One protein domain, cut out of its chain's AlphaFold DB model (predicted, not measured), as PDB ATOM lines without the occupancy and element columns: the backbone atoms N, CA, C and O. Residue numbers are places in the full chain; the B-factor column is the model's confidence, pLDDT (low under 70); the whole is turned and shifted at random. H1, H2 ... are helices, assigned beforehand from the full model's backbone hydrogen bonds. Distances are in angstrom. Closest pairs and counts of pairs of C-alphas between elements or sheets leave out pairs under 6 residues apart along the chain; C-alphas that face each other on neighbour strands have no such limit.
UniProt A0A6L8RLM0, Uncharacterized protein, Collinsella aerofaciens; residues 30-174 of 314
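Overview. This is residues 30 to 174 of the 314 residues of an uncharacterized protein of Collinsella aerofaciens (UniProt A0A6L8RLM0). A long helix, H5, and H4 folded back beside its first part, residues 138 to 155, make a helical hairpin; H2 crosses H4 and H3 crosses H5 over one side of this pair, with H1 farther out, its last residues on H4. Residues 164 to 174 of H5 stick out as an arm. The 145 printed residues include five named helices, H1 to H5 in chain order, and no named strand: the class is all helix, its packing mostly crossed. The whole is compact, radius of gyration of the C-alphas 16.3 A, but elongated, spanning 58 by 30 by 23 A.

Along the chain. Residues 30 to 42 hold no named element. H1, residues 43 to 58, begins at C-alpha 43 (-37.100, -7.345, -10.231) and is 22.3 A long. H2 is residues 68 to 81, H3 residues 92 to 105. H4, residues 116 to 134, measures 27.3 A. H5, residues 138 to 174, measures 53.8 A and ends at C-alpha 174 (5.138, 13.639, 5.217).

Arrangement. H4 is the hub, touching the four others. It touches H5 at a shallow tilt of 16 degrees, opposite ways, closest C-alphas His 129 and Ala 141, 5.4 A. H2 touches H4 about perpendicular, 78 degrees, at Ser 75 and Ile 128, C-alphas 5.7 A apart. H3 touches H5 at a steep tilt of 45 degrees, closest C-alphas Cys 96 and Glu 154, 6.0 A. Residues 54 to 58 of H1 touch H4, closest C-alphas Ala 58 and Leu 121, 4.4 A. H1 and H5 are apart. Every O i to N i+4 pair is within hydrogen-bond range in H1, H2, H4 and H5; in H3, 8 of 10.

Size, cuts and confidence. The farthest C-alphas, Ser 85 and Ala 174, are 58.8 A apart. The printed part has no cut and no long link. pLDDT is under 70 at residues 30 to 31, 39 to 40, 60 to 65, 85 and 104 to 108.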
ATOM      1  N   PRO A  30     -13.024 -24.903 -11.017       58.53
ATOM      2  CA  PRO A  30     -14.403 -25.029 -10.573       58.53
ATOM      3  C   PRO A  30     -15.317 -24.246 -11.532       58.53
ATOM      4  O   PRO A  30     -14.999 -23.111 -11.892       58.53
ATOM      5  N   PRO A  31     -16.421 -24.855 -11.997       65.38
ATOM      6  CA  PRO A  31     -17.281 -24.256 -13.007       65.38
ATOM      7  C   PRO A  31     -17.858 -22.921 -12.525       65.38
ATOM      8  O   PRO A  31     -18.227 -22.805 -11.353       65.38
ATOM      9  N   LEU A  32     -17.996 -21.950 -13.438       78.75
ATOM     10  CA  LEU A  32     -18.645 -20.670 -13.150       78.75
ATOM     11  C   LEU A  32     -19.995 -20.901 -12.456       78.75
ATOM     12  O   LEU A  32     -20.854 -21.642 -12.957       78.75
ATOM     13  N   LYS A  33     -20.197 -20.255 -11.305       82.81
ATOM     14  CA  LYS A  33     -21.437 -20.365 -10.542       82.81
ATOM     15  C   LYS A  33     -22.491 -19.469 -11.185       82.81
ATOM     16  O   LYS A  33     -22.551 -18.277 -10.916       82.81
ATOM     17  N   VAL A  34     -23.335 -20.058 -12.028       84.19
ATOM     18  CA  VAL A  34     -24.419 -19.336 -12.704       84.19
ATOM     19  C   VAL A  34     -25.704 -19.393 -11.869       84.19
ATOM     20  O   VAL A  34     -26.227 -20.489 -11.649       84.19
ATOM     21  N   PRO A  35     -26.237 -18.249 -11.404       86.00
ATOM     22  CA  PRO A  35     -27.484 -18.210 -10.645       86.00
ATOM     23  C   PRO A  35     -28.690 -18.615 -11.509       86.00
ATOM     24  O   PRO A  35     -28.732 -18.293 -12.702       86.00
ATOM     25  N   PRO A  36     -29.697 -19.304 -10.942       83.50
ATOM     26  CA  PRO A  36     -30.918 -19.618 -11.672       83.50
ATOM     27  C   PRO A  36     -31.728 -18.343 -11.942       83.50
ATOM     28  O   PRO A  36     -31.887 -17.503 -11.059       83.50
ATOM     29  N   ILE A  37     -32.270 -18.217 -13.156       81.75
ATOM     30  CA  ILE A  37     -33.174 -17.127 -13.534       81.75
ATOM     31  C   ILE A  37     -34.325 -17.657 -14.392       81.75
ATOM     32  O   ILE A  37     -34.104 -18.382 -15.369       81.75
ATOM     33  N   ASN A  38     -35.552 -17.289 -14.018       75.25
ATOM     34  CA  ASN A  38     -36.778 -17.696 -14.696       75.25
ATOM     35  C   ASN A  38     -37.424 -16.497 -15.403       75.25
ATOM     36  O   ASN A  38     -37.290 -15.357 -14.968       75.25
ATOM     37  N   ALA A  39     -38.185 -16.753 -16.472       65.81
ATOM     38  CA  ALA A  39     -38.875 -15.699 -17.226       65.81
ATOM     39  C   ALA A  39     -39.918 -14.922 -16.390       65.81
ATOM     40  O   ALA A  39     -40.240 -13.787 -16.724       65.81
ATOM     41  N   GLY A  40     -40.420 -15.521 -15.302       67.81
ATOM     42  CA  GLY A  40     -41.360 -14.904 -14.358       67.81
ATOM     43  C   GLY A  40     -40.726 -14.340 -13.083       67.81
ATOM     44  O   GLY A  40     -41.470 -13.994 -12.172       67.81
ATOM     45  N   SER A  41     -39.393 -14.287 -12.983       80.19
ATOM     46  CA  SER A  41     -38.720 -13.727 -11.805       80.19
ATOM     47  C   SER A  41     -39.012 -12.238 -11.646       80.19
ATOM     48  O   SER A  41     -39.021 -11.491 -12.632       80.19
ATOM     49  N   ASP A  42     -39.214 -11.812 -10.401       85.50
ATOM     50  CA  ASP A  42     -39.420 -10.403 -10.081       85.50
ATOM     51  C   ASP A  42     -38.116  -9.585 -10.194       85.50
ATOM     52  O   ASP A  42     -37.010 -10.107 -10.375       85.50
ATOM     53  N   ASP A  43     -38.234  -8.263 -10.103       84.75
ATOM     54  CA  ASP A  43     -37.100  -7.345 -10.231       84.75
ATOM     55  C   ASP A  43     -36.054  -7.478  -9.107       84.75
ATOM     56  O   ASP A  43     -34.894  -7.093  -9.294       84.75
ATOM     57  N   ALA A  44     -36.442  -7.984  -7.933       87.44
ATOM     58  CA  ALA A  44     -35.546  -8.183  -6.798       87.44
ATOM     59  C   ALA A  44     -34.735  -9.479  -6.953       87.44
ATOM     60  O   ALA A  44     -33.522  -9.472  -6.732       87.44
ATOM     61  N   GLU A  45     -35.372 -10.554  -7.411       89.19
ATOM     62  CA  GLU A  45     -34.739 -11.814  -7.792       89.19
ATOM     63  C   GLU A  45     -33.744 -11.599  -8.930       89.19
ATOM     64  O   GLU A  45     -32.593 -12.025  -8.823       89.19
ATOM     65  N   LYS A  46     -34.142 -10.867  -9.983       89.50
ATOM     66  CA  LYS A  46     -33.251 -10.510 -11.099       89.50
ATOM     67  C   LYS A  46     -32.039  -9.707 -10.632       89.50
ATOM     68  O   LYS A  46     -30.926  -9.964 -11.084       89.50
ATOM     69  N   ARG A  47     -32.234  -8.771  -9.697       90.88
ATOM     70  CA  ARG A  47     -31.148  -7.966  -9.113       90.88
ATOM     71  C   ARG A  47     -30.166  -8.820  -8.325       90.88
ATOM     72  O   ARG A  47     -28.962  -8.692  -8.517       90.88
ATOM     73  N   LYS A  48     -30.678  -9.697  -7.459       91.50
ATOM     74  CA  LYS A  48     -29.848 -10.616  -6.678       91.50
ATOM     75  C   LYS A  48     -29.082 -11.573  -7.591       91.50
ATOM     76  O   LYS A  48     -27.878 -11.718  -7.436       91.50
ATOM     77  N   ALA A  49     -29.755 -12.153  -8.582       92.06
ATOM     78  CA  ALA A  49     -29.134 -13.045  -9.552       92.06
ATOM     79  C   ALA A  49     -28.052 -12.335 -10.381       92.06
ATOM     80  O   ALA A  49     -26.990 -12.905 -10.609       92.06
ATOM     81  N   LEU A  50     -28.287 -11.089 -10.809       93.25
ATOM     82  CA  LEU A  50     -27.263 -10.300 -11.493       93.25
ATOM     83  C   LEU A  50     -26.058 -10.064 -10.579       93.25
ATOM     84  O   LEU A  50     -24.932 -10.283 -11.008       93.25
ATOM     85  N   ARG A  51     -26.284  -9.665  -9.326       91.44
ATOM     86  CA  ARG A  51     -25.203  -9.444  -8.361       91.44
ATOM     87  C   ARG A  51     -24.368 -10.708  -8.137       91.44
ATOM     88  O   ARG A  51     -23.157 -10.654  -8.308       91.44
ATOM     89  N   ASP A  52     -25.011 -11.835  -7.835       91.00
ATOM     90  CA  ASP A  52     -24.339 -13.122  -7.615       91.00
ATOM     91  C   ASP A  52     -23.530 -13.551  -8.857       91.00
ATOM     92  O   ASP A  52     -22.440 -14.117  -8.745       91.00
ATOM     93  N   MET A  53     -24.048 -13.259 -10.056       91.94
ATOM     94  CA  MET A  53     -23.355 -13.530 -11.312       91.94
ATOM     95  C   MET A  53     -22.121 -12.642 -11.496       91.94
ATOM     96  O   MET A  53     -21.059 -13.143 -11.858       91.94
ATOM     97  N   LEU A  54     -22.239 -11.337 -11.243       92.00
ATOM     98  CA  LEU A  54     -21.118 -10.400 -11.341       92.00
ATOM     99  C   LEU A  54     -20.028 -10.718 -10.312       92.00
ATOM    100  O   LEU A  54     -18.855 -10.717 -10.665       92.00
ATOM    101  N   GLU A  55     -20.396 -11.078  -9.081       89.31
ATOM    102  CA  GLU A  55     -19.440 -11.543  -8.067       89.31
ATOM    103  C   GLU A  55     -18.711 -12.814  -8.542       89.31
ATOM    104  O   GLU A  55     -17.485 -12.903  -8.436       89.31
ATOM    105  N   SER A  56     -19.419 -13.771  -9.158       88.12
ATOM    106  CA  SER A  56     -18.784 -14.969  -9.729       88.12
ATOM    107  C   SER A  56     -17.857 -14.661 -10.915       88.12
ATOM    108  O   SER A  56     -16.847 -15.352 -11.076       88.12
ATOM    109  N   LEU A  57     -18.190 -13.667 -11.745       88.38
ATOM    110  CA  LEU A  57     -17.370 -13.219 -12.880       88.38
ATOM    111  C   LEU A  57     -16.174 -12.358 -12.447       88.38
ATOM    112  O   LEU A  57     -15.201 -12.267 -13.190       88.38
ATOM    113  N   ALA A  58     -16.235 -11.741 -11.266       85.56
ATOM    114  CA  ALA A  58     -15.118 -11.019 -10.659       85.56
ATOM    115  C   ALA A  58     -14.141 -11.964  -9.934       85.56
ATOM    116  O   ALA A  58     -12.943 -11.710  -9.899       85.56
ATOM    117  N   SER A  59     -14.644 -13.070  -9.375       73.88
ATOM    118  CA  SER A  59     -13.887 -14.006  -8.517       73.88
ATOM    119  C   SER A  59     -13.175 -15.130  -9.280       73.88
ATOM    120  O   SER A  59     -12.829 -16.161  -8.705       73.88
ATOM    121  N   THR A  60     -13.050 -15.025 -10.601       61.97
ATOM    122  CA  THR A  60     -12.647 -16.150 -11.451       61.97
ATOM    123  C   THR A  60     -11.123 -16.340 -11.423       61.97
ATOM    124  O   THR A  60     -10.497 -16.035 -12.421       61.97
ATOM    125  N   ASP A  61     -10.566 -16.898 -10.336       59.84
ATOM    126  CA  ASP A  61      -9.162 -17.330 -10.087       59.84
ATOM    127  C   ASP A  61      -8.108 -16.916 -11.143       59.84
ATOM    128  O   ASP A  61      -8.163 -17.389 -12.291       59.84
ATOM    129  N   ASP A  62      -7.122 -16.132 -10.684       53.34
ATOM    130  CA  ASP A  62      -6.106 -15.285 -11.351       53.34
ATOM    131  C   ASP A  62      -5.342 -15.828 -12.576       53.34
ATOM    132  O   ASP A  62      -4.547 -15.119 -13.192       53.34
ATOM    133  N   ALA A  63      -5.560 -17.079 -12.973       51.59
ATOM    134  CA  ALA A  63      -4.739 -17.774 -13.959       51.59
ATOM    135  C   ALA A  63      -5.453 -18.165 -15.266       51.59
ATOM    136  O   ALA A  63      -4.788 -18.659 -16.178       51.59
ATOM    137  N   ALA A  64      -6.776 -17.993 -15.404       52.75
ATOM    138  CA  ALA A  64      -7.473 -18.486 -16.601       52.75
ATOM    139  C   ALA A  64      -8.669 -17.640 -17.054       52.75
ATOM    140  O   ALA A  64      -9.672 -17.534 -16.340       52.75
ATOM    141  N   VAL A  65      -8.563 -17.156 -18.300       65.12
ATOM    142  CA  VAL A  65      -9.647 -16.654 -19.163       65.12
ATOM    143  C   VAL A  65     -10.857 -17.595 -19.093       65.12
ATOM    144  O   VAL A  65     -10.686 -18.815 -19.008       65.12
ATOM    145  N   LEU A  66     -12.076 -17.043 -19.139       76.81
ATOM    146  CA  LEU A  66     -13.314 -17.832 -19.159       76.81
ATOM    147  C   LEU A  66     -13.241 -18.965 -20.196       76.81
ATOM    148  O   LEU A  66     -12.926 -18.740 -21.367       76.81
ATOM    149  N   SER A  67     -13.585 -20.186 -19.778       83.00
ATOM    150  CA  SER A  67     -13.692 -21.307 -20.712       83.00
ATOM    151  C   SER A  67     -14.843 -21.077 -21.698       83.00
ATOM    152  O   SER A  67     -15.813 -20.380 -21.397       83.00
ATOM    153  N   GLN A  68     -14.797 -21.707 -22.875       83.81
ATOM    154  CA  GLN A  68     -15.897 -21.612 -23.847       83.81
ATOM    155  C   GLN A  68     -17.243 -22.091 -23.275       83.81
ATOM    156  O   GLN A  68     -18.300 -21.581 -23.652       83.81
ATOM    157  N   GLU A  69     -17.225 -23.045 -22.342       85.69
ATOM    158  CA  GLU A  69     -18.431 -23.489 -21.640       85.69
ATOM    159  C   GLU A  69     -18.942 -22.434 -20.654       85.69
ATOM    160  O   GLU A  69     -20.148 -22.185 -20.598       85.69
ATOM    161  N   ASP A  70     -18.053 -21.761 -19.922       87.25
ATOM    162  CA  ASP A  70     -18.422 -20.663 -19.022       87.25
ATOM    163  C   ASP A  70     -18.992 -19.472 -19.788       87.25
ATOM    164  O   ASP A  70     -20.038 -18.952 -19.401       87.25
ATOM    165  N   ILE A  71     -18.380 -19.101 -20.919       89.19
ATOM    166  CA  ILE A  71     -18.888 -18.044 -21.805       89.19
ATOM    167  C   ILE A  71     -20.303 -18.392 -22.271       89.19
ATOM    168  O   ILE A  71     -21.196 -17.546 -22.212       89.19
ATOM    169  N   ARG A  72     -20.547 -19.642 -22.688       89.38
ATOM    170  CA  ARG A  72     -21.881 -20.112 -23.096       89.38
ATOM    171  C   ARG A  72     -22.895 -20.034 -21.960       89.38
ATOM    172  O   ARG A  72     -24.000 -19.529 -22.166       89.38
ATOM    173  N   ARG A  73     -22.541 -20.517 -20.765       90.69
ATOM    174  CA  ARG A  73     -23.435 -20.490 -19.596       90.69
ATOM    175  C   ARG A  73     -23.746 -19.062 -19.159       90.69
ATOM    176  O   ARG A  73     -24.913 -18.744 -18.927       90.69
ATOM    177  N   ALA A  74     -22.740 -18.193 -19.124       91.25
ATOM    178  CA  ALA A  74     -22.910 -16.789 -18.786       91.25
ATOM    179  C   ALA A  74     -23.739 -16.040 -19.831       91.25
ATOM    180  O   ALA A  74     -24.687 -15.337 -19.488       91.25
ATOM    181  N   SER A  75     -23.471 -16.270 -21.114       92.19
ATOM    182  CA  SER A  75     -24.258 -15.693 -22.205       92.19
ATOM    183  C   SER A  75     -25.711 -16.158 -22.160       92.19
ATOM    184  O   SER A  75     -26.614 -15.347 -22.342       92.19
ATOM    185  N   SER A  76     -25.970 -17.433 -21.845       92.12
ATOM    186  CA  SER A  76     -27.335 -17.942 -21.651       92.12
ATOM    187  C   SER A  76     -28.051 -17.250 -20.487       92.12
ATOM    188  O   SER A  76     -29.228 -16.912 -20.604       92.12
ATOM    189  N   PHE A  77     -27.344 -16.991 -19.383       93.38
ATOM    190  CA  PHE A  77     -27.877 -16.227 -18.255       93.38
ATOM    191  C   PHE A  77     -28.253 -14.799 -18.664       93.38
ATOM    192  O   PHE A  77     -29.394 -14.393 -18.454       93.38
ATOM    193  N   PHE A  78     -27.345 -14.059 -19.306       93.12
ATOM    194  CA  PHE A  78     -27.619 -12.687 -19.744       93.12
ATOM    195  C   PHE A  78     -28.701 -12.618 -20.826       93.12
ATOM    196  O   PHE A  78     -29.514 -11.692 -20.820       93.12
ATOM    197  N   ALA A  79     -28.772 -13.625 -21.702       91.50
ATOM    198  CA  ALA A  79     -29.831 -13.743 -22.694       91.50
ATOM    199  C   ALA A  79     -31.216 -13.895 -22.043       91.50
ATOM    200  O   ALA A  79     -32.188 -13.310 -22.517       91.50
ATOM    201  N   LYS A  80     -31.306 -14.649 -20.939       91.00
ATOM    202  CA  LYS A  80     -32.540 -14.798 -20.152       91.00
ATOM    203  C   LYS A  80     -32.847 -13.563 -19.307       91.00
ATOM    204  O   LYS A  80     -34.000 -13.156 -19.258       91.00
ATOM    205  N   LEU A  81     -31.838 -12.966 -18.669       91.12
ATOM    206  CA  LEU A  81     -31.989 -11.788 -17.805       91.12
ATOM    207  C   LEU A  81     -32.539 -10.585 -18.575       91.12
ATOM    208  O   LEU A  81     -33.473  -9.932 -18.116       91.12
ATOM    209  N   TYR A  82     -31.954 -10.304 -19.741       91.06
ATOM    210  CA  TYR A  82     -32.347  -9.190 -20.605       91.06
ATOM    211  C   TYR A  82     -33.375  -9.587 -21.675       91.06
ATOM    212  O   TYR A  82     -33.736  -8.767 -22.515       91.06
ATOM    213  N   GLY A  83     -33.829 -10.842 -21.672       84.44
ATOM    214  CA  GLY A  83     -34.918 -11.316 -22.519       84.44
ATOM    215  C   GLY A  83     -36.295 -10.983 -21.937       84.44
ATOM    216  O   GLY A  83     -36.435 -10.728 -20.744       84.44
ATOM    217  N   GLY A  84     -37.324 -11.018 -22.787       78.62
ATOM    218  CA  GLY A  84     -38.714 -10.729 -22.409       78.62
ATOM    219  C   GLY A  84     -39.318  -9.561 -23.190       78.62
ATOM    220  O   GLY A  84     -38.656  -8.965 -24.036       78.62
ATOM    221  N   SER A  85     -40.594  -9.260 -22.925       69.94
ATOM    222  CA  SER A  85     -41.306  -8.123 -23.528       69.94
ATOM    223  C   SER A  85     -40.755  -6.773 -23.061       69.94
ATOM    224  O   SER A  85     -40.707  -5.835 -23.852       69.94
ATOM    225  N   GLU A  86     -40.296  -6.691 -21.809       75.56
ATOM    226  CA  GLU A  86     -39.584  -5.537 -21.264       75.56
ATOM    227  C   GLU A  86     -38.174  -5.949 -20.809       75.56
ATOM    228  O   GLU A  86     -38.037  -6.856 -19.979       75.56
ATOM    229  N   PRO A  87     -37.111  -5.315 -21.337       75.19
ATOM    230  CA  PRO A  87     -35.746  -5.643 -20.959       75.19
ATOM    231  C   PRO A  87     -35.460  -5.182 -19.527       75.19
ATOM    232  O   PRO A  87     -35.666  -4.018 -19.177       75.19
ATOM    233  N   TYR A  88     -34.934  -6.091 -18.702       87.88
ATOM    234  CA  TYR A  88     -34.515  -5.770 -17.339       87.88
ATOM    235  C   TYR A  88     -33.476  -4.640 -17.326       87.88
ATOM    236  O   TYR A  88     -32.485  -4.670 -18.057       87.88
ATOM    237  N   ARG A  89     -33.670  -3.651 -16.449       88.00
ATOM    238  CA  ARG A  89     -32.730  -2.544 -16.259       88.00
ATOM    239  C   ARG A  89     -31.914  -2.769 -14.990       88.00
ATOM    240  O   ARG A  89     -32.425  -2.614 -13.884       88.00
ATOM    241  N   HIS A  90     -30.626  -3.059 -15.150       91.25
ATOM    242  CA  HIS A  90     -29.692  -3.104 -14.027       91.25
ATOM    243  C   HIS A  90     -29.555  -1.721 -13.366       91.25
ATOM    244  O   HIS A  90     -29.620  -0.682 -14.033       91.25
ATOM    245  N   ARG A  91     -29.376  -1.695 -12.042       89.69
ATOM    246  CA  ARG A  91     -29.196  -0.455 -11.275       89.69
ATOM    247  C   ARG A  91     -27.717  -0.116 -11.173       89.69
ATOM    248  O   ARG A  91     -26.908  -0.962 -10.817       89.69
ATOM    249  N   TYR A  92     -27.381   1.143 -11.431       90.25
ATOM    250  CA  TYR A  92     -25.986   1.596 -11.424       90.25
ATOM    251  C   TYR A  92     -25.413   1.648 -10.007       90.25
ATOM    252  O   TYR A  92     -24.244   1.348  -9.817       90.25
ATOM    253  N   ALA A  93     -26.258   1.934  -9.009       90.44
ATOM    254  CA  ALA A  93     -25.873   1.885  -7.599       90.44
ATOM    255  C   ALA A  93     -25.363   0.494  -7.186       90.44
ATOM    256  O   ALA A  93     -24.314   0.397  -6.569       90.44
ATOM    257  N   ASP A  94     -26.037  -0.581  -7.614       90.19
ATOM    258  CA  ASP A  94     -25.627  -1.946  -7.259       90.19
ATOM    259  C   ASP A  94     -24.277  -2.326  -7.905       90.19
ATOM    260  O   ASP A  94     -23.490  -3.065  -7.317       90.19
ATOM    261  N   ILE A  95     -23.997  -1.813  -9.112       91.81
ATOM    262  CA  ILE A  95     -22.716  -2.014  -9.811       91.81
ATOM    263  C   ILE A  95     -21.601  -1.243  -9.098       91.81
ATOM    264  O   ILE A  95     -20.533  -1.803  -8.860       91.81
ATOM    265  N   CYS A  96     -21.867   0.012  -8.728       91.88
ATOM    266  CA  CYS A  96     -20.957   0.836  -7.937       91.88
ATOM    267  C   CYS A  96     -20.593   0.128  -6.627       91.88
ATOM    268  O   CYS A  96     -19.414  -0.084  -6.353       91.88
ATOM    269  N   ASP A  97     -21.588  -0.326  -5.862       91.56
ATOM    270  CA  ASP A  97     -21.355  -1.041  -4.607       91.56
ATOM    271  C   ASP A  97     -20.498  -2.296  -4.824       91.56
ATOM    272  O   ASP A  97     -19.590  -2.562  -4.041       91.56
ATOM    273  N   LEU A  98     -20.738  -3.064  -5.889       90.12
ATOM    274  CA  LEU A  98     -19.947  -4.257  -6.199       90.12
ATOM    275  C   LEU A  98     -18.479  -3.917  -6.499       90.12
ATOM    276  O   LEU A  98     -17.583  -4.543  -5.931       90.12
ATOM    277  N   VAL A  99     -18.232  -2.919  -7.351       91.00
ATOM    278  CA  VAL A  99     -16.876  -2.501  -7.746       91.00
ATOM    279  C   VAL A  99     -16.103  -1.933  -6.552       91.00
ATOM    280  O   VAL A  99     -14.951  -2.303  -6.335       91.00
ATOM    281  N   PHE A 100     -16.734  -1.098  -5.726       89.31
ATOM    282  CA  PHE A 100     -16.083  -0.526  -4.544       89.31
ATOM    283  C   PHE A 100     -15.907  -1.545  -3.408       89.31
ATOM    284  O   PHE A 100     -14.899  -1.502  -2.705       89.31
ATOM    285  N   ASN A 101     -16.814  -2.514  -3.242       87.69
ATOM    286  CA  ASN A 101     -16.634  -3.587  -2.257       87.69
ATOM    287  C   ASN A 101     -15.459  -4.514  -2.609       87.69
ATOM    288  O   ASN A 101     -14.824  -5.051  -1.699       87.69
ATOM    289  N   ALA A 102     -15.124  -4.660  -3.895       81.44
ATOM    290  CA  ALA A 102     -13.943  -5.407  -4.326       81.44
ATOM    291  C   ALA A 102     -12.635  -4.807  -3.770       81.44
ATOM    292  O   ALA A 102     -11.683  -5.545  -3.515       81.44
ATOM    293  N   LEU A 103     -12.599  -3.496  -3.490       75.94
ATOM    294  CA  LEU A 103     -11.470  -2.849  -2.816       75.94
ATOM    295  C   LEU A 103     -11.277  -3.372  -1.388       75.94
ATOM    296  O   LEU A 103     -10.148  -3.612  -0.969       75.94
ATOM    297  N   GLY A 104     -12.371  -3.574  -0.649       69.81
ATOM    298  CA  GLY A 104     -12.332  -4.069   0.730       69.81
ATOM    299  C   GLY A 104     -11.925  -5.540   0.853       69.81
ATOM    300  O   GLY A 104     -11.559  -5.976   1.942       69.81
ATOM    301  N   GLN A 105     -11.991  -6.299  -0.244       67.50
ATOM    302  CA  GLN A 105     -11.642  -7.722  -0.300       67.50
ATOM    303  C   GLN A 105     -10.255  -7.986  -0.908       67.50
ATOM    304  O   GLN A 105      -9.769  -9.112  -0.823       67.50
ATOM    305  N   SER A 106      -9.613  -6.977  -1.508       68.38
ATOM    306  CA  SER A 106      -8.273  -7.114  -2.090       68.38
ATOM    307  C   SER A 106      -7.186  -7.151  -1.009       68.38
ATOM    308  O   SER A 106      -7.234  -6.405  -0.031       68.38
ATOM    309  N   SER A 107      -6.163  -7.986  -1.216       61.03
ATOM    310  CA  SER A 107      -4.949  -8.082  -0.387       61.03
ATOM    311  C   SER A 107      -4.034  -6.852  -0.482       61.03
ATOM    312  O   SER A 107      -3.014  -6.799   0.204       61.03
ATOM    313  N   GLY A 108      -4.398  -5.856  -1.295       65.38
ATOM    314  CA  GLY A 108      -3.635  -4.626  -1.505       65.38
ATOM    315  C   GLY A 108      -2.833  -4.607  -2.806       65.38
ATOM    316  O   GLY A 108      -2.358  -3.538  -3.186       65.38
ATOM    317  N   ASP A 109      -2.743  -5.736  -3.514       72.94
ATOM    318  CA  ASP A 109      -2.167  -5.783  -4.855       72.94
ATOM    319  C   ASP A 109      -3.165  -5.216  -5.871       72.94
ATOM    320  O   ASP A 109      -4.337  -5.611  -5.938       72.94
ATOM    321  N   LEU A 110      -2.693  -4.229  -6.630       81.94
ATOM    322  CA  LEU A 110      -3.454  -3.551  -7.669       81.94
ATOM    323  C   LEU A 110      -2.917  -3.963  -9.033       81.94
ATOM    324  O   LEU A 110      -1.709  -3.961  -9.264       81.94
ATOM    325  N   ASP A 111      -3.835  -4.237  -9.942       79.19
ATOM    326  CA  ASP A 111      -3.580  -4.482 -11.349       79.19
ATOM    327  C   ASP A 111      -4.095  -3.273 -12.143       79.19
ATOM    328  O   ASP A 111      -5.273  -2.918 -12.072       79.19
ATOM    329  N   GLU A 112      -3.199  -2.564 -12.829       80.62
ATOM    330  CA  GLU A 112      -3.506  -1.297 -13.521       80.62
ATOM    331  C   GLU A 112      -4.224  -0.246 -12.641       80.62
ATOM    332  O   GLU A 112      -5.072   0.516 -13.104       80.62
ATOM    333  N   GLY A 113      -3.899  -0.194 -11.346       82.31
ATOM    334  CA  GLY A 113      -4.457   0.798 -10.421       82.31
ATOM    335  C   GLY A 113      -5.846   0.468  -9.859       82.31
ATOM    336  O   GLY A 113      -6.441   1.325  -9.211       82.31
ATOM    337  N   VAL A 114      -6.356  -0.753 -10.061       88.44
ATOM    338  CA  VAL A 114      -7.586  -1.276  -9.432       88.44
ATOM    339  C   VAL A 114      -7.387  -2.724  -8.962       88.44
ATOM    340  O   VAL A 114      -6.410  -3.359  -9.349       88.44
ATOM    341  N   PRO A 115      -8.267  -3.296  -8.120       88.94
ATOM    342  CA  PRO A 115      -8.205  -4.720  -7.803       88.94
ATOM    343  C   PRO A 115      -8.316  -5.591  -9.060       88.94
ATOM    344  O   PRO A 115      -9.174  -5.346  -9.911       88.94
ATOM    345  N   TYR A 116      -7.509  -6.650  -9.140       86.56
ATOM    346  CA  TYR A 116      -7.506  -7.594 -10.266       86.56
ATOM    347  C   TYR A 116      -8.908  -8.145 -10.597       86.56
ATOM    348  O   TYR A 116      -9.309  -8.204 -11.757       86.56
ATOM    349  N   SER A 117      -9.716  -8.433  -9.574       87.12
ATOM    350  CA  SER A 117     -11.101  -8.902  -9.726       87.12
ATOM    351  C   SER A 117     -12.000  -7.941 -10.517       87.12
ATOM    352  O   SER A 117     -12.896  -8.383 -11.239       87.12
ATOM    353  N   VAL A 118     -11.750  -6.628 -10.436       90.25
ATOM    354  CA  VAL A 118     -12.479  -5.603 -11.204       90.25
ATOM    355  C   VAL A 118     -12.055  -5.627 -12.676       90.25
ATOM    356  O   VAL A 118     -12.914  -5.528 -13.554       90.25
ATOM    357  N   ASN A 119     -10.763  -5.823 -12.962       89.62
ATOM    358  CA  ASN A 119     -10.270  -5.996 -14.334       89.62
ATOM    359  C   ASN A 119     -10.833  -7.263 -14.974       89.62
ATOM    360  O   ASN A 119     -11.351  -7.206 -16.091       89.62
ATOM    361  N   CYS A 120     -10.815  -8.377 -14.241       88.00
ATOM    362  CA  CYS A 120     -11.437  -9.622 -14.676       88.00
ATOM    363  C   CYS A 120     -12.914  -9.445 -14.981       88.00
ATOM    364  O   CYS A 120     -13.377  -9.908 -16.020       88.00
ATOM    365  N   LEU A 121     -13.651  -8.762 -14.108       91.12
ATOM    366  CA  LEU A 121     -15.067  -8.507 -14.323       91.12
ATOM    367  C   LEU A 121     -15.309  -7.726 -15.622       91.12
ATOM    368  O   LEU A 121     -16.157  -8.129 -16.422       91.12
ATOM    369  N   ALA A 122     -14.567  -6.636 -15.839       92.19
ATOM    370  CA  ALA A 122     -14.691  -5.812 -17.039       92.19
ATOM    371  C   ALA A 122     -14.416  -6.625 -18.316       92.19
ATOM    372  O   ALA A 122     -15.218  -6.611 -19.254       92.19
ATOM    373  N   GLU A 123     -13.332  -7.403 -18.324       90.50
ATOM    374  CA  GLU A 123     -12.950  -8.221 -19.476       90.50
ATOM    375  C   GLU A 123     -13.945  -9.363 -19.728       90.50
ATOM    376  O   GLU A 123     -14.414  -9.568 -20.849       90.50
ATOM    377  N   ASN A 124     -14.368 -10.055 -18.671       91.50
ATOM    378  CA  ASN A 124     -15.333 -11.146 -18.755       91.50
ATOM    379  C   ASN A 124     -16.676 -10.685 -19.339       91.50
ATOM    380  O   ASN A 124     -17.268 -11.376 -20.172       91.50
ATOM    381  N   ILE A 125     -17.152  -9.500 -18.949       93.81
ATOM    382  CA  ILE A 125     -18.392  -8.929 -19.486       93.81
ATOM    383  C   ILE A 125     -18.244  -8.548 -20.968       93.81
ATOM    384  O   ILE A 125     -19.179  -8.775 -21.744       93.81
ATOM    385  N   ARG A 126     -17.077  -8.052 -21.400       93.69
ATOM    386  CA  ARG A 126     -16.795  -7.770 -22.821       93.69
ATOM    387  C   ARG A 126     -16.767  -9.038 -23.673       93.69
ATOM    388  O   ARG A 126     -17.376  -9.056 -24.746       93.69
ATOM    389  N   ILE A 127     -16.160 -10.115 -23.174       92.31
ATOM    390  CA  ILE A 127     -16.159 -11.431 -23.838       92.31
ATOM    391  C   ILE A 127     -17.598 -11.940 -24.030       92.31
ATOM    392  O   ILE A 127     -17.968 -12.416 -25.107       92.31
ATOM    393  N   ILE A 128     -18.442 -11.805 -23.004       92.56
ATOM    394  CA  ILE A 128     -19.858 -12.198 -23.066       92.56
ATOM    395  C   ILE A 128     -20.626 -11.342 -24.084       92.56
ATOM    396  O   ILE A 128     -21.414 -11.874 -24.871       92.56
ATOM    397  N   HIS A 129     -20.390 -10.029 -24.107       94.56
ATOM    398  CA  HIS A 129     -20.972  -9.131 -25.105       94.56
ATOM    399  C   HIS A 129     -20.612  -9.554 -26.539       94.56
ATOM    400  O   HIS A 129     -21.492  -9.642 -27.405       94.56
ATOM    401  N   GLU A 130     -19.338  -9.863 -26.795       93.62
ATOM    402  CA  GLU A 130     -18.877 -10.312 -28.110       93.62
ATOM    403  C   GLU A 130     -19.543 -11.638 -28.511       93.62
ATOM    404  O   GLU A 130     -20.000 -11.795 -29.650       93.62
ATOM    405  N   TYR A 131     -19.674 -12.576 -27.567       93.75
ATOM    406  CA  TYR A 131     -20.354 -13.847 -27.796       93.75
ATOM    407  C   TYR A 131     -21.827 -13.652 -28.188       93.75
ATOM    408  O   TYR A 131     -22.269 -14.217 -29.193       93.75
ATOM    409  N   LEU A 132     -22.581 -12.836 -27.442       92.62
ATOM    410  CA  LEU A 132     -23.995 -12.550 -27.728       92.62
ATOM    411  C   LEU A 132     -24.181 -11.892 -29.100       92.62
ATOM    412  O   LEU A 132     -25.097 -12.256 -29.842       92.62
ATOM    413  N   THR A 133     -23.275 -10.981 -29.459       93.12
ATOM    414  CA  THR A 133     -23.277 -10.296 -30.758       93.12
ATOM    415  C   THR A 133     -23.083 -11.288 -31.905       93.12
ATOM    416  O   THR A 133     -23.864 -11.291 -32.857       93.12
ATOM    417  N   LYS A 134     -22.101 -12.195 -31.795       93.62
ATOM    418  CA  LYS A 134     -21.834 -13.232 -32.811       93.62
ATOM    419  C   LYS A 134     -22.989 -14.223 -32.994       93.62
ATOM    420  O   LYS A 134     -23.128 -14.792 -34.072       93.62
ATOM    421  N   HIS A 135     -23.815 -14.424 -31.967       92.44
ATOM    422  CA  HIS A 135     -24.954 -15.349 -31.994       92.44
ATOM    423  C   HIS A 135     -26.295 -14.666 -32.322       92.44
ATOM    424  O   HIS A 135     -27.341 -15.304 -32.225       92.44
ATOM    425  N   GLY A 136     -26.288 -13.387 -32.722       90.19
ATOM    426  CA  GLY A 136     -27.484 -12.678 -33.197       90.19
ATOM    427  C   GLY A 136     -28.446 -12.204 -32.100       90.19
ATOM    428  O   GLY A 136     -29.569 -11.808 -32.403       90.19
ATOM    429  N   LEU A 137     -28.024 -12.204 -30.832       89.19
ATOM    430  CA  LEU A 137     -28.818 -11.735 -29.688       89.19
ATOM    431  C   LEU A 137     -28.646 -10.218 -29.489       89.19
ATOM    432  O   LEU A 137     -28.173  -9.757 -28.450       89.19
ATOM    433  N   CYS A 138     -28.979  -9.436 -30.519       86.75
ATOM    434  CA  CYS A 138     -28.615  -8.019 -30.621       86.75
ATOM    435  C   CYS A 138     -29.160  -7.139 -29.481       86.75
ATOM    436  O   CYS A 138     -28.466  -6.229 -29.030       86.75
ATOM    437  N   ASP A 139     -30.378  -7.380 -28.992       89.00
ATOM    438  CA  ASP A 139     -30.973  -6.537 -27.943       89.00
ATOM    439  C   ASP A 139     -30.420  -6.856 -26.547       89.00
ATOM    440  O   ASP A 139     -30.180  -5.951 -25.738       89.00
ATOM    441  N   GLN A 140     -30.119  -8.129 -26.284       92.12
ATOM    442  CA  GLN A 140     -29.432  -8.547 -25.065       92.12
ATOM    443  C   GLN A 140     -27.976  -8.078 -25.088       92.12
ATOM    444  O   GLN A 140     -27.496  -7.560 -24.081       92.12
ATOM    445  N   ALA A 141     -27.306  -8.153 -26.243       93.12
ATOM    446  CA  ALA A 141     -25.964  -7.607 -26.430       93.12
ATOM    447  C   ALA A 141     -25.916  -6.104 -26.106       93.12
ATOM    448  O   ALA A 141     -25.082  -5.694 -25.307       93.12
ATOM    449  N   LYS A 142     -26.867  -5.289 -26.592       93.38
ATOM    450  CA  LYS A 142     -26.957  -3.856 -26.222       93.38
ATOM    451  C   LYS A 142     -27.085  -3.638 -24.710       93.38
ATOM    452  O   LYS A 142     -26.548  -2.667 -24.181       93.38
ATOM    453  N   SER A 143     -27.818  -4.503 -24.013       93.06
ATOM    454  CA  SER A 143     -28.014  -4.391 -22.559       93.06
ATOM    455  C   SER A 143     -26.764  -4.799 -21.775       93.06
ATOM    456  O   SER A 143     -26.443  -4.162 -20.771       93.06
ATOM    457  N   VAL A 144     -26.025  -5.805 -22.258       94.50
ATOM    458  CA  VAL A 144     -24.713  -6.194 -21.715       94.50
ATOM    459  C   VAL A 144     -23.652  -5.135 -22.015       94.50
ATOM    460  O   VAL A 144     -22.847  -4.848 -21.140       94.50
ATOM    461  N   LEU A 145     -23.683  -4.488 -23.183       95.06
ATOM    462  CA  LEU A 145     -22.777  -3.382 -23.500       95.06
ATOM    463  C   LEU A 145     -22.960  -2.217 -22.522       95.06
ATOM    464  O   LEU A 145     -21.991  -1.751 -21.945       95.06
ATOM    465  N   LYS A 146     -24.211  -1.827 -22.232       94.56
ATOM    466  CA  LYS A 146     -24.496  -0.807 -21.205       94.56
ATOM    467  C   LYS A 146     -23.947  -1.188 -19.829       94.56
ATOM    468  O   LYS A 146     -23.505  -0.321 -19.090       94.56
ATOM    469  N   LEU A 147     -24.021  -2.470 -19.470       95.31
ATOM    470  CA  LEU A 147     -23.455  -2.973 -18.220       95.31
ATOM    471  C   LEU A 147     -21.922  -2.883 -18.235       95.31
ATOM    472  O   LEU A 147     -21.347  -2.450 -17.241       95.31
ATOM    473  N   ALA A 148     -21.282  -3.247 -19.351       95.00
ATOM    474  CA  ALA A 148     -19.840  -3.105 -19.548       95.00
ATOM    475  C   ALA A 148     -19.403  -1.641 -19.392       95.00
ATOM    476  O   ALA A 148     -18.508  -1.362 -18.601       95.00
ATOM    477  N   ASP A 149     -20.106  -0.714 -20.049       95.69
ATOM    478  CA  ASP A 149     -19.831   0.724 -19.974       95.69
ATOM    479  C   ASP A 149     -19.915   1.247 -18.529       95.69
ATOM    480  O   ASP A 149     -19.088   2.059 -18.110       95.69
ATOM    481  N   HIS A 150     -20.885   0.772 -17.732       94.50
ATOM    482  CA  HIS A 150     -20.979   1.145 -16.313       94.50
ATOM    483  C   HIS A 150     -19.863   0.553 -15.468       94.50
ATOM    484  O   HIS A 150     -19.338   1.242 -14.600       94.50
ATOM    485  N   ILE A 151     -19.475  -0.697 -15.715       94.50
ATOM    486  CA  ILE A 151     -18.350  -1.318 -15.011       94.50
ATOM    487  C   ILE A 151     -17.049  -0.574 -15.338       94.50
ATOM    488  O   ILE A 151     -16.281  -0.288 -14.426       94.50
ATOM    489  N   ASP A 152     -16.829  -0.188 -16.596       94.31
ATOM    490  CA  ASP A 152     -15.660   0.595 -17.013       94.31
ATOM    491  C   ASP A 152     -15.647   2.000 -16.384       94.31
ATOM    492  O   ASP A 152     -14.598   2.493 -15.947       94.31
ATOM    493  N   LEU A 153     -16.817   2.640 -16.281       94.94
ATOM    494  CA  LEU A 153     -16.965   3.926 -15.603       94.94
ATOM    495  C   LEU A 153     -16.622   3.819 -14.111       94.94
ATOM    496  O   LEU A 153     -15.856   4.640 -13.601       94.94
ATOM    497  N   GLU A 154     -17.157   2.816 -13.412       94.25
ATOM    498  CA  GLU A 154     -16.873   2.610 -11.989       94.25
ATOM    499  C   GLU A 154     -15.435   2.121 -11.752       94.25
ATOM    500  O   GLU A 154     -14.809   2.568 -10.794       94.25
ATOM    501  N   LYS A 155     -14.850   1.316 -12.653       93.31
ATOM    502  CA  LYS A 155     -13.413   0.977 -12.649       93.31
ATOM    503  C   LYS A 155     -12.567   2.251 -12.700       93.31
ATOM    504  O   LYS A 155     -11.655   2.426 -11.893       93.31
ATOM    505  N   THR A 156     -12.888   3.162 -13.618       93.62
ATOM    506  CA  THR A 156     -12.169   4.436 -13.759       93.62
ATOM    507  C   THR A 156     -12.295   5.285 -12.496       93.62
ATOM    508  O   THR A 156     -11.300   5.831 -12.021       93.62
ATOM    509  N   ARG A 157     -13.498   5.388 -11.918       94.19
ATOM    510  CA  ARG A 157     -13.720   6.128 -10.663       94.19
ATOM    511  C   ARG A 157     -12.962   5.521  -9.492       94.19
ATOM    512  O   ARG A 157     -12.337   6.263  -8.740       94.19
ATOM    513  N   LEU A 158     -12.987   4.197  -9.367       92.44
ATOM    514  CA  LEU A 158     -12.266   3.476  -8.327       92.44
ATOM    515  C   LEU A 158     -10.757   3.722  -8.429       92.44
ATOM    516  O   LEU A 158     -10.121   3.989  -7.418       92.44
ATOM    517  N   SER A 159     -10.196   3.697  -9.641       92.12
ATOM    518  CA  SER A 159      -8.776   3.986  -9.866       92.12
ATOM    519  C   SER A 159      -8.375   5.375  -9.351       92.12
ATOM    520  O   SER A 159      -7.410   5.502  -8.600       92.12
ATOM    521  N   HIS A 160      -9.170   6.406  -9.664       93.62
ATOM    522  CA  HIS A 160      -8.923   7.765  -9.171       93.62
ATOM    523  C   HIS A 160      -9.076   7.869  -7.646       93.62
ATOM    524  O   HIS A 160      -8.298   8.575  -7.004       93.62
ATOM    525  N   ASP A 161     -10.056   7.182  -7.050       91.38
ATOM    526  CA  ASP A 161     -10.231   7.165  -5.592       91.38
ATOM    527  C   ASP A 161      -9.028   6.515  -4.895       91.38
ATOM    528  O   ASP A 161      -8.488   7.069  -3.936       91.38
ATOM    529  N   ILE A 162      -8.534   5.391  -5.421       90.69
ATOM    530  CA  ILE A 162      -7.336   4.714  -4.913       90.69
ATOM    531  C   ILE A 162      -6.112   5.634  -4.996       90.69
ATOM    532  O   ILE A 162      -5.387   5.766  -4.007       90.69
ATOM    533  N   GLU A 163      -5.893   6.296  -6.133       91.00
ATOM    534  CA  GLU A 163      -4.784   7.240  -6.314       91.00
ATOM    535  C   GLU A 163      -4.865   8.396  -5.302       91.00
ATOM    536  O   GLU A 163      -3.885   8.712  -4.619       91.00
ATOM    537  N   GLN A 164      -6.053   8.981  -5.117       91.50
ATOM    538  CA  GLN A 164      -6.279  10.038  -4.129       91.50
ATOM    539  C   GLN A 164      -6.043   9.556  -2.695       91.50
ATOM    540  O   GLN A 164      -5.429  10.269  -1.892       91.50
ATOM    541  N   GLN A 165      -6.485   8.345  -2.354       90.19
ATOM    542  CA  GLN A 165      -6.239   7.753  -1.041       90.19
ATOM    543  C   GLN A 165      -4.744   7.514  -0.799       90.19
ATOM    544  O   GLN A 165      -4.255   7.793   0.300       90.19
ATOM    545  N   GLN A 166      -4.008   7.030  -1.801       89.94
ATOM    546  CA  GLN A 166      -2.559   6.837  -1.717       89.94
ATOM    547  C   GLN A 166      -1.826   8.173  -1.550       89.94
ATOM    548  O   GLN A 166      -1.010   8.305  -0.634       89.94
ATOM    549  N   ALA A 167      -2.178   9.189  -2.341       91.69
ATOM    550  CA  ALA A 167      -1.624  10.536  -2.218       91.69
ATOM    551  C   ALA A 167      -1.902  11.148  -0.834       91.69
ATOM    552  O   ALA A 167      -1.006  11.708  -0.201       91.69
ATOM    553  N   MET A 168      -3.120  10.981  -0.308       93.19
ATOM    554  CA  MET A 168      -3.491  11.454   1.028       93.19
ATOM    555  C   MET A 168      -2.715  10.733   2.138       93.19
ATOM    556  O   MET A 168      -2.323  11.358   3.125       93.19
ATOM    557  N   ARG A 169      -2.478   9.422   2.002       91.56
ATOM    558  CA  ARG A 169      -1.647   8.660   2.950       91.56
ATOM    559  C   ARG A 169      -0.204   9.157   2.930       91.56
ATOM    560  O   ARG A 169       0.321   9.465   3.995       91.56
ATOM    561  N   ALA A 170       0.390   9.313   1.748       94.12
ATOM    562  CA  ALA A 170       1.743   9.848   1.599       94.12
ATOM    563  C   ALA A 170       1.867  11.259   2.199       94.12
ATOM    564  O   ALA A 170       2.790  11.534   2.963       94.12
ATOM    565  N   PHE A 171       0.888  12.127   1.937       94.06
ATOM    566  CA  PHE A 171       0.841  13.474   2.501       94.06
ATOM    567  C   PHE A 171       0.739  13.473   4.034       94.06
ATOM    568  O   PHE A 171       1.442  14.230   4.704       94.06
ATOM    569  N   LYS A 172      -0.094  12.599   4.616       95.56
ATOM    570  CA  LYS A 172      -0.187  12.442   6.077       95.56
ATOM    571  C   LYS A 172       1.136  11.984   6.692       95.56
ATOM    572  O   LYS A 172       1.507  12.510   7.740       95.56
ATOM    573  N   THR A 173       1.837  11.050   6.050       96.06
ATOM    574  CA  THR A 173       3.162  10.597   6.493       96.06
ATOM    575  C   THR A 173       4.175  11.740   6.449       96.06
ATOM    576  O   THR A 173       4.809  12.016   7.463       96.06
ATOM    577  N   ALA A 174       4.241  12.488   5.343       95.62
ATOM    578  CA  ALA A 174       5.138  13.639   5.217       95.62
ATOM    579  C   ALA A 174       4.864  14.720   6.281       95.62
ATOM    580  O   ALA A 174       5.791  15.278   6.862       95.62
TER     581      ALA A 174